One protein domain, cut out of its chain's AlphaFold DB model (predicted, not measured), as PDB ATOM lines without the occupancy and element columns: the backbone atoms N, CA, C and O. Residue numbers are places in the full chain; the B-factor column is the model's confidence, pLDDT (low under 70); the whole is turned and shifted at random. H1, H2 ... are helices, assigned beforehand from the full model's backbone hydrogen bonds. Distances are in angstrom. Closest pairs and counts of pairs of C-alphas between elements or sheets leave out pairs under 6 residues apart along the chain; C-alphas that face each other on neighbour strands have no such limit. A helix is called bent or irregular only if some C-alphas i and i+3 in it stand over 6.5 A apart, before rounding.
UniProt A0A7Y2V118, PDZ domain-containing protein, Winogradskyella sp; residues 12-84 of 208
ATOM      1  N   TYR A  12     199.655 148.010 239.424       78.81
ATOM      2  CA  TYR A  12     200.982 148.613 239.437       78.81
ATOM      3  C   TYR A  12     201.501 148.908 238.034       78.81
ATOM      4  O   TYR A  12     201.867 150.038 237.755       78.81
ATOM      5  N   SER A  13     201.501 147.934 237.121       81.75
ATOM      6  CA  SER A  13     202.019 148.159 235.764       81.75
ATOM      7  C   SER A  13     201.173 149.175 235.001       81.75
ATOM      8  O   SER A  13     201.714 150.065 234.353       81.75
ATOM      9  N   TYR A  14     199.849 149.068 235.109       86.00
ATOM     10  CA  TYR A  14     198.936 150.015 234.477       86.00
ATOM     11  C   TYR A  14     199.036 151.406 235.121       86.00
ATOM     12  O   TYR A  14     199.211 152.401 234.421       86.00
ATOM     13  N   GLY A  15     199.027 151.470 236.455       89.25
ATOM     14  CA  GLY A  15     199.156 152.711 237.214       89.25
ATOM     15  C   GLY A  15     200.490 153.422 236.992       89.25
ATOM     16  O   GLY A  15     200.501 154.639 236.857       89.25
ATOM     17  N   SER A  16     201.606 152.695 236.877       92.19
ATOM     18  CA  SER A  16     202.912 153.284 236.548       92.19
ATOM     19  C   SER A  16     202.920 153.922 235.161       92.19
ATOM     20  O   SER A  16     203.466 155.011 235.003       92.19
ATOM     21  N   MET A  17     202.286 153.290 234.168       93.75
ATOM     22  CA  MET A  17     202.177 153.873 232.829       93.75
ATOM     23  C   MET A  17     201.268 155.104 232.817       93.75
ATOM     24  O   MET A  17     201.617 156.102 232.195       93.75
ATOM     25  N   LEU A  18     200.145 155.076 233.540       95.56
ATOM     26  CA  LEU A  18     199.285 156.252 233.694       95.56
ATOM     27  C   LEU A  18     199.979 157.392 234.447       95.56
ATOM     28  O   LEU A  18     199.828 158.547 234.062       95.56
ATOM     29  N   GLY A  19     200.766 157.083 235.480       96.69
ATOM     30  CA  GLY A  19     201.582 158.068 236.188       96.69
ATOM     31  C   GLY A  19     202.617 158.713 235.267       96.69
ATOM     32  O   GLY A  19     202.730 159.934 235.239       96.69
ATOM     33  N   LEU A  20     203.309 157.911 234.452       97.12
ATOM     34  CA  LEU A  20     204.229 158.424 233.436       97.12
ATOM     35  C   LEU A  20     203.511 159.311 232.412       97.12
ATOM     36  O   LEU A  20     204.008 160.384 232.085       97.12
ATOM     37  N   ALA A  21     202.343 158.884 231.924       97.81
ATOM     38  CA  ALA A  21     201.554 159.677 230.989       97.81
ATOM     39  C   ALA A  21     201.132 161.018 231.602       97.81
ATOM     40  O   ALA A  21     201.269 162.049 230.950       97.81
ATOM     41  N   LEU A  22     200.669 161.014 232.857       98.38
ATOM     42  CA  LEU A  22     200.291 162.230 233.575       98.38
ATOM     43  C   LEU A  22     201.482 163.173 233.752       98.38
ATOM     44  O   LEU A  22     201.343 164.362 233.495       98.38
ATOM     45  N   ASP A  23     202.648 162.656 234.153       98.25
ATOM     46  CA  ASP A  23     203.849 163.482 234.327       98.25
ATOM     47  C   ASP A  23     204.288 164.133 233.013       98.25
ATOM     48  O   ASP A  23     204.497 165.343 232.970       98.25
ATOM     49  N   LEU A  24     204.372 163.362 231.922       97.94
ATOM     50  CA  LEU A  24     204.743 163.905 230.613       97.94
ATOM     51  C   LEU A  24     203.707 164.919 230.101       97.94
ATOM     52  O   LEU A  24     204.100 165.973 229.614       97.94
ATOM     53  N   SER A  25     202.409 164.652 230.286       97.75
ATOM     54  CA  SER A  25     201.331 165.574 229.884       97.75
ATOM     55  C   SER A  25     201.363 166.883 230.685       97.75
ATOM     56  O   SER A  25     201.166 167.960 230.133       97.75
ATOM     57  N   LEU A  26     201.632 166.818 231.994       98.12
ATOM     58  CA  LEU A  26     201.772 168.010 232.840       98.12
ATOM     59  C   LEU A  26     202.980 168.856 232.419       98.12
ATOM     60  O   LEU A  26     202.907 170.083 232.428       98.12
ATOM     61  N   ARG A  27     204.076 168.214 232.008       96.38
ATOM     62  CA  ARG A  27     205.300 168.902 231.571       96.38
ATOM     63  C   ARG A  27     205.137 169.672 230.269       96.38
ATOM     64  O   ARG A  27     205.850 170.651 230.080       96.38
ATOM     65  N   GLU A  28     204.184 169.298 229.416       93.69
ATOM     66  CA  GLU A  28     203.798 170.117 228.255       93.69
ATOM     67  C   GLU A  28     203.201 171.478 228.670       93.69
ATOM     68  O   GLU A  28     203.224 172.416 227.880       93.69
ATOM     69  N   GLN A  29     202.714 171.603 229.911       93.81
ATOM     70  CA  GLN A  29     202.169 172.830 230.509       93.81
ATOM     71  C   GLN A  29     203.135 173.477 231.523       93.81
ATOM     72  O   GLN A  29     202.701 174.220 232.399       93.81
ATOM     73  N   ASP A  30     204.436 173.148 231.467       93.69
ATOM     74  CA  ASP A  30     205.452 173.544 232.462       93.69
ATOM     75  C   ASP A  30     205.103 173.124 233.921       93.69
ATOM     76  O   ASP A  30     205.641 173.665 234.890       93.69
ATOM     77  N   LEU A  31     204.237 172.118 234.097       96.94
ATOM     78  CA  LEU A  31     203.889 171.489 235.378       96.94
ATOM     79  C   LEU A  31     204.589 170.123 235.534       96.94
ATOM     80  O   LEU A  31     205.301 169.656 234.650       96.94
ATOM     81  N   ASN A  32     204.421 169.460 236.681       97.12
ATOM     82  CA  ASN A  32     204.950 168.105 236.907       97.12
ATOM     83  C   ASN A  32     204.100 167.286 237.893       97.12
ATOM     84  O   ASN A  32     203.327 167.846 238.684       97.12
ATOM     85  N   LEU A  33     204.260 165.959 237.847       97.69
ATOM     86  CA  LEU A  33     203.542 165.019 238.708       97.69
ATOM     87  C   LEU A  33     203.941 165.146 240.182       97.69
ATOM     88  O   LEU A  33     203.078 165.024 241.050       97.69
ATOM     89  N   ASP A  34     205.212 165.407 240.483       97.00
ATOM     90  CA  ASP A  34     205.696 165.506 241.864       97.00
ATOM     91  C   ASP A  34     204.966 166.607 242.640       97.00
ATOM     92  O   ASP A  34     204.568 166.410 243.788       97.00
ATOM     93  N   ASP A  35     204.757 167.764 242.022       98.12
ATOM     94  CA  ASP A  35     204.073 168.899 242.634       98.12
ATOM     95  C   ASP A  35     202.563 168.662 242.759       98.12
ATOM     96  O   ASP A  35     201.985 168.996 243.799       98.12
ATOM     97  N   TYR A  36     201.944 167.969 241.796       98.56
ATOM     98  CA  TYR A  36     200.575 167.465 241.948       98.56
ATOM     99  C   TYR A  36     200.462 166.500 243.140       98.56
ATOM    100  O   TYR A  36     199.595 166.659 244.000       98.56
ATOM    101  N   MET A  37     201.374 165.534 243.262       98.19
ATOM    102  CA  MET A  37     201.361 164.565 244.363       98.19
ATOM    103  C   MET A  37     201.663 165.221 245.716       98.19
ATOM    104  O   MET A  37     201.062 164.849 246.727       98.19
ATOM    105  N   LYS A  38     202.525 166.247 245.760       98.50
ATOM    106  CA  LYS A  38     202.723 167.083 246.958       98.50
ATOM    107  C   LYS A  38     201.453 167.840 247.327       98.50
ATOM    108  O   LYS A  38     201.169 167.960 248.519       98.50
ATOM    109  N   LEU A  39     200.702 168.355 246.352       98.56
ATOM    110  CA  LEU A  39     199.415 169.004 246.598       98.56
ATOM    111  C   LEU A  39     198.410 168.006 247.183       98.56
ATOM    112  O   LEU A  39     197.844 168.273 248.239       98.56
ATOM    113  N   VAL A  40     198.262 166.825 246.577       98.38
ATOM    114  CA  VAL A  40     197.416 165.738 247.105       98.38
ATOM    115  C   VAL A  40     197.826 165.370 248.537       98.38
ATOM    116  O   VAL A  40     196.979 165.288 249.429       98.38
ATOM    117  N   TRP A  41     199.125 165.207 248.802       98.19
ATOM    118  CA  TRP A  41     199.620 164.897 250.143       98.19
ATOM    119  C   TRP A  41     199.323 166.016 251.144       98.19
ATOM    120  O   TRP A  41     198.843 165.732 252.236       98.19
ATOM    121  N   LYS A  42     199.550 167.288 250.798       98.44
ATOM    122  CA  LYS A  42     199.239 168.424 251.684       98.44
ATOM    123  C   LYS A  42     197.742 168.529 251.988       98.44
ATOM    124  O   LYS A  42     197.392 168.840 253.121       98.44
ATOM    125  N   THR A  43     196.889 168.264 251.000       98.06
ATOM    126  CA  THR A  43     195.430 168.401 251.115       98.06
ATOM    127  C   THR A  43     194.792 167.247 251.885       98.06
ATOM    128  O   THR A  43     193.865 167.472 252.665       98.06
ATOM    129  N   TYR A  44     195.279 166.019 251.686       98.12
ATOM    130  CA  TYR A  44     194.638 164.817 252.223       98.12
ATOM    131  C   TYR A  44     195.552 163.998 253.136       98.12
ATOM    132  O   TYR A  44     195.173 163.673 254.257       98.12
ATOM    133  N   GLY A  45     196.781 163.711 252.701       96.31
ATOM    134  CA  GLY A  45     197.715 162.854 253.440       96.31
ATOM    135  C   GLY A  45     198.170 163.441 254.781       96.31
ATOM    136  O   GLY A  45     197.975 162.829 255.826       96.31
ATOM    137  N   LYS A  46     198.749 164.645 254.765       97.38
ATOM    138  CA  LYS A  46     199.275 165.348 255.943       97.38
ATOM    139  C   LYS A  46     198.218 165.588 257.036       97.38
ATOM    140  O   LYS A  46     198.554 165.373 258.198       97.38
ATOM    141  N   PRO A  47     196.976 166.014 256.726       97.69
ATOM    142  CA  PRO A  47     195.929 166.169 257.736       97.69
ATOM    143  C   PRO A  47     195.178 164.867 258.066       97.69
ATOM    144  O   PRO A  47     194.186 164.932 258.784       97.69
ATOM    145  N   PHE A  48     195.603 163.706 257.547       96.19
ATOM    146  CA  PHE A  48     194.906 162.422 257.718       96.19
ATOM    147  C   PHE A  48     193.435 162.452 257.268       96.19
ATOM    148  O   PHE A  48     192.555 161.850 257.883       96.19
ATOM    149  N   LYS A  49     193.154 163.160 256.171       97.50
ATOM    150  CA  LYS A  49     191.828 163.231 255.559       97.50
ATOM    151  C   LYS A  49     191.698 162.151 254.485       97.50
ATOM    152  O   LYS A  49     192.502 162.082 253.557       97.50
ATOM    153  N   ASN A  50     190.647 161.342 254.580       96.44
ATOM    154  CA  ASN A  50     190.302 160.378 253.536       96.44
ATOM    155  C   ASN A  50     189.988 161.096 252.214       96.44
ATOM    156  O   ASN A  50     189.406 162.183 252.218       96.44
ATOM    157  N   TYR A  51     190.340 160.475 251.091       97.25
ATOM    158  CA  TYR A  51     190.073 161.007 249.757       97.25
ATOM    159  C   TYR A  51     189.582 159.915 248.811       97.25
ATOM    160  O   TYR A  51     189.827 158.724 249.009       97.25
ATOM    161  N   THR A  52     188.873 160.343 247.777       97.69
ATOM    162  CA  THR A  52     188.297 159.503 246.728       97.69
ATOM    163  C   THR A  52     188.945 159.787 245.373       97.69
ATOM    164  O   THR A  52     189.691 160.749 245.207       97.69
ATOM    165  N   VAL A  53     188.619 158.987 244.354       96.56
ATOM    166  CA  VAL A  53     189.046 159.266 242.969       96.56
ATOM    167  C   VAL A  53     188.533 160.633 242.492       96.56
ATOM    168  O   VAL A  53     189.257 161.350 241.810       96.56
ATOM    169  N   LYS A  54     187.318 161.031 242.899       97.88
ATOM    170  CA  LYS A  54     186.747 162.347 242.573       97.88
ATOM    171  C   LYS A  54     187.536 163.488 243.221       97.88
ATOM    172  O   LYS A  54     187.700 164.542 242.618       97.88
ATOM    173  N   ASP A  55     188.048 163.279 244.430       98.44
ATOM    174  CA  ASP A  55     188.899 164.258 245.112       98.44
ATOM    175  C   ASP A  55     190.228 164.469 244.378       98.44
ATOM    176  O   ASP A  55     190.666 165.607 244.207       98.44
ATOM    177  N   LEU A  56     190.840 163.385 243.886       98.31
ATOM    178  CA  LEU A  56     192.040 163.464 243.048       98.31
ATOM    179  C   LEU A  56     191.760 164.220 241.746       98.31
ATOM    180  O   LEU A  56     192.514 165.121 241.390       98.31
ATOM    181  N   HIS A  57     190.642 163.918 241.083       98.56
ATOM    182  CA  HIS A  57     190.210 164.625 239.876       98.56
ATOM    183  C   HIS A  57     190.055 166.130 240.132       98.56
ATOM    184  O   HIS A  57     190.703 166.938 239.472       98.56
ATOM    185  N   ASN A  58     189.305 166.521 241.163       98.56
ATOM    186  CA  ASN A  58     189.132 167.931 241.529       98.56
ATOM    187  C   ASN A  58     190.464 168.621 241.877       98.56
ATOM    188  O   ASN A  58     190.664 169.801 241.582       98.56
ATOM    189  N   THR A  59     191.386 167.891 242.504       98.62
ATOM    190  CA  THR A  59     192.720 168.409 242.837       98.62
ATOM    191  C   THR A  59     193.548 168.635 241.579       98.62
ATOM    192  O   THR A  59     194.223 169.658 241.478       98.62
ATOM    193  N   LEU A  60     193.466 167.730 240.599       98.69
ATOM    194  CA  LEU A  60     194.149 167.898 239.321       98.69
ATOM    195  C   LEU A  60     193.568 169.083 238.546       98.69
ATOM    196  O   LEU A  60     194.330 169.895 238.038       98.69
ATOM    197  N   ASN A  61     192.242 169.232 238.546       98.56
ATOM    198  CA  ASN A  61     191.555 170.391 237.975       98.56
ATOM    199  C   ASN A  61     192.032 171.711 238.604       98.56
ATOM    200  O   ASN A  61     192.272 172.688 237.904       98.56
ATOM    201  N   THR A  62     192.230 171.728 239.925       98.25
ATOM    202  CA  THR A  62     192.766 172.902 240.634       98.25
ATOM    203  C   THR A  62     194.222 173.191 240.256       98.25
ATOM    204  O   THR A  62     194.626 174.348 240.203       98.25
ATOM    205  N   TYR A  63     195.018 172.148 240.016       98.56
ATOM    206  CA  TYR A  63     196.452 172.263 239.755       98.56
ATOM    207  C   TYR A  63     196.792 172.601 238.298       98.56
ATOM    208  O   TYR A  63     197.655 173.438 238.056       98.56
ATOM    209  N   ALA A  64     196.124 171.956 237.342       98.31
ATOM    210  CA  ALA A  64     196.438 172.018 235.915       98.31
ATOM    211  C   ALA A  64     195.292 172.586 235.054       98.31
ATOM    212  O   ALA A  64     195.412 172.654 233.834       98.31
ATOM    213  N   GLY A  65     194.186 173.007 235.677       98.38
ATOM    214  CA  GLY A  65     192.995 173.516 235.001       98.38
ATOM    215  C   GLY A  65     191.945 172.435 234.727       98.38
ATOM    216  O   GLY A  65     192.264 171.264 234.514       98.38
ATOM    217  N   ASN A  66     190.670 172.846 234.725       98.19
ATOM    218  CA  ASN A  66     189.530 171.937 234.552       98.19
ATOM    219  C   ASN A  66     189.591 171.173 233.228       98.19
ATOM    220  O   ASN A  66     189.395 169.967 233.216       98.19
ATOM    221  N   GLU A  67     189.909 171.856 232.124       98.19
ATOM    222  CA  GLU A  67     189.982 171.225 230.801       98.19
ATOM    223  C   GLU A  67     190.992 170.068 230.776       98.19
ATOM    224  O   GLU A  67     190.675 168.971 230.310       98.19
ATOM    225  N   PHE A  68     192.183 170.286 231.343       98.31
ATOM    226  CA  PHE A  68     193.227 169.270 231.420       98.31
ATOM    227  C   PHE A  68     192.803 168.091 232.300       98.31
ATOM    228  O   PHE A  68     192.841 166.938 231.862       98.31
ATOM    229  N   GLY A  69     192.401 168.364 233.545       98.12
ATOM    230  CA  GLY A  69     192.107 167.301 234.502       98.12
ATOM    231  C   GLY A  69     190.855 166.505 234.129       98.12
ATOM    232  O   GLY A  69     190.883 165.275 234.213       98.12
ATOM    233  N   ASP A  70     189.812 167.162 233.609       98.44
ATOM    234  CA  ASP A  70     188.620 166.506 233.063       98.44
ATOM    235  C   ASP A  70     188.977 165.597 231.893       98.44
ATOM    236  O   ASP A  70     188.563 164.437 231.877       98.44
ATOM    237  N   THR A  71     189.780 166.073 230.942       98.00
ATOM    238  CA  THR A  71     190.208 165.260 229.797       98.00
ATOM    239  C   THR A  71     190.994 164.033 230.255       98.00
ATOM    240  O   THR A  71     190.684 162.909 229.850       98.00
ATOM    241  N   PHE A  72     191.969 164.219 231.150       97.81
ATOM    242  CA  PHE A  72     192.817 163.130 231.629       97.81
ATOM    243  C   PHE A  72     192.012 162.059 232.382       97.81
ATOM    244  O   PHE A  72     192.126 160.866 232.088       97.81
ATOM    245  N   PHE A  73     191.164 162.463 233.334       97.75
ATOM    246  CA  PHE A  73     190.369 161.518 234.120       97.75
ATOM    247  C   PHE A  73     189.296 160.825 233.282       97.75
ATOM    248  O   PHE A  73     189.155 159.600 233.366       97.75
ATOM    249  N   ASN A  74     188.572 161.569 232.441       97.50
ATOM    250  CA  ASN A  74     187.499 161.004 231.627       97.50
ATOM    251  C   ASN A  74     188.012 159.971 230.628       97.50
ATOM    252  O   ASN A  74     187.379 158.926 230.474       97.50
ATOM    253  N   ASN A  75     189.155 160.219 229.991       95.69
ATOM    254  CA  ASN A  75     189.676 159.306 228.980       95.69
ATOM    255  C   ASN A  75     190.470 158.158 229.616       95.69
ATOM    256  O   ASN A  75     190.213 156.991 229.322       95.69
ATOM    257  N   TYR A  76     191.381 158.444 230.547       95.00
ATOM    258  CA  TYR A  76     192.378 157.450 230.963       95.00
ATOM    259  C   TYR A  76     192.066 156.765 232.294       95.00
ATOM    260  O   TYR A  76     192.420 155.602 232.473       95.00
ATOM    261  N   ILE A  77     191.370 157.434 233.217       94.25
ATOM    262  CA  ILE A  77     191.011 156.839 234.513       94.25
ATOM    263  C   ILE A  77     189.654 156.135 234.431       94.25
ATOM    264  O   ILE A  77     189.541 154.977 234.829       94.25
ATOM    265  N   TYR A  78     188.633 156.802 233.889       93.00
ATOM    266  CA  TYR A  78     187.266 156.273 233.859       93.00
ATOM    267  C   TYR A  78     186.975 155.380 232.647       93.00
ATOM    268  O   TYR A  78     186.347 154.335 232.810       93.00
ATOM    269  N   LYS A  79     187.422 155.760 231.441       92.25
ATOM    270  CA  LYS A  79     187.220 154.958 230.215       92.25
ATOM    271  C   LYS A  79     188.367 153.994 229.907       92.25
ATOM    272  O   LYS A  79     188.207 153.128 229.047       92.25
ATOM    273  N   SER A  80     189.495 154.124 230.609       90.44
ATOM    274  CA  SER A  80     190.694 153.300 230.411       90.44
ATOM    275  C   SER A  80     191.217 153.317 228.968       90.44
ATOM    276  O   SER A  80     191.719 152.308 228.466       90.44
ATOM    277  N   GLU A  81     191.091 154.458 228.290       93.56
ATOM    278  CA  GLU A  81     191.719 154.688 226.993       93.56
ATOM    279  C   GLU A  81     193.249 154.692 227.137       93.56
ATOM    280  O   GLU A  81     193.798 154.830 228.234       93.56
ATOM    281  N   MET A  82     193.955 154.493 226.024       90.06
ATOM    282  CA  MET A  82     195.416 154.487 226.002       90.06
ATOM    283  C   MET A  82     195.928 155.908 225.726       90.06
ATOM    284  O   MET A  82     195.582 156.448 224.676       90.06
ATOM    285  N   PRO A  83     196.749 156.505 226.614       95.38
ATOM    286  CA  PRO A  83     197.420 157.770 226.323       95.38
ATOM    287  C   PRO A  83     198.295 157.684 225.069       95.38
ATOM    288  O   PRO A  83     198.871 156.627 224.785       95.38
ATOM    289  N   ASP A  84     198.446 158.805 224.363       95.06
ATOM    290  CA  ASP A  84     199.341 158.912 223.208       95.06
ATOM    291  C   ASP A  84     200.809 158.966 223.660       95.06
ATOM    292  O   ASP A  84     201.452 160.012 223.741       95.06
TER     293      ASP A  84
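AT A GLANCE: This is residues 12 to 84 of the 208 residues of the protein "PDZ domain-containing protein" of Winogradskyella sp (UniProt A0A7Y2V118). This is a small cluster of four short helices, with a helical hairpin of H3 and H4 on one side, H1 running beside H4 across a small gap, and H2 leading away from H1 at a steep angle to pack on H3. The link after H2, residues 46 to 52, makes one end of the longest axis, and the tail after H4, residues 79 to 84, reaches the other. The printed part has 73 residues with four named helices, H1, H2, H3 and H4 in chain order, and no named strand; its class is all helix. It is compact, with a radius of gyration of the C-alphas of 11.9 A, and spans 35 by 25 by 22 A.

IN THESE COORDINATES: Find C-alpha 12 at (200.982, 148.613, 239.437), where H1 begins; it runs through residues 12 to 27, 22.2 A from first to last C-alpha. Next comes H2, residues 33 to 45 and 16.0 A long, from C-alpha 33 at (203.542, 165.019, 238.708). Read on to H3, residues 53 to 64, 16.3 A. H4, residues 66 to 78, is 15.8 A long and ends at C-alpha 78, at (187.266, 156.273, 233.859). H2 and H4 are neither bent nor irregular, but only just: C-alphas 42 and 45 are 6.0 A apart, and C-alphas 75 and 78 are 6.2 A apart.

HOW THE PARTS SIT: Start at residues 19 to 26 of H1, which touch H2 at its residue 33 alone; the closest C-alphas, those of Asp 23 and Leu 33, are 4.7 A apart. The two run opposite ways at a steep tilt of 69 degrees, only just short of about perpendicular. Residues 36 to 40 of H2 touch H3, with the C-alphas of Tyr 36 and Tyr 63 closest at 6.7 A, at a steep tilt of 52 degrees, opposite ways. H3 and H4 form a helical hairpin: residues 57 to 61 of H3 touch H4, closest at the C-alphas of Asn 61 and Gly 69, 4.7 A, at a tilt of 35.3 degrees, only just steep, opposite ways. The helix packing is mostly crossed, none of these three pairs being at a shallow tilt. H1 and H4 are close but not clearly touching, with the C-alphas of Leu 18 and Tyr 76 closest at 7.5 A, at a shallow tilt of 17 degrees, opposite ways. H2 and H4 are apart. Every O i to N i+4 pair is within hydrogen-bond range in H1, H2 and H3; in H4 it is 8 of 9.

THE WHOLE: Look at Pro 47 and Asp 84 for the two C-alphas farthest apart, 35.4 A. The printed part has no cut, and no link is long: H1 to H2 and H3 to H4 are tight, H2 to H3 is short. The mean pLDDT of the printed part is 96.2, and no printed residue is under 70.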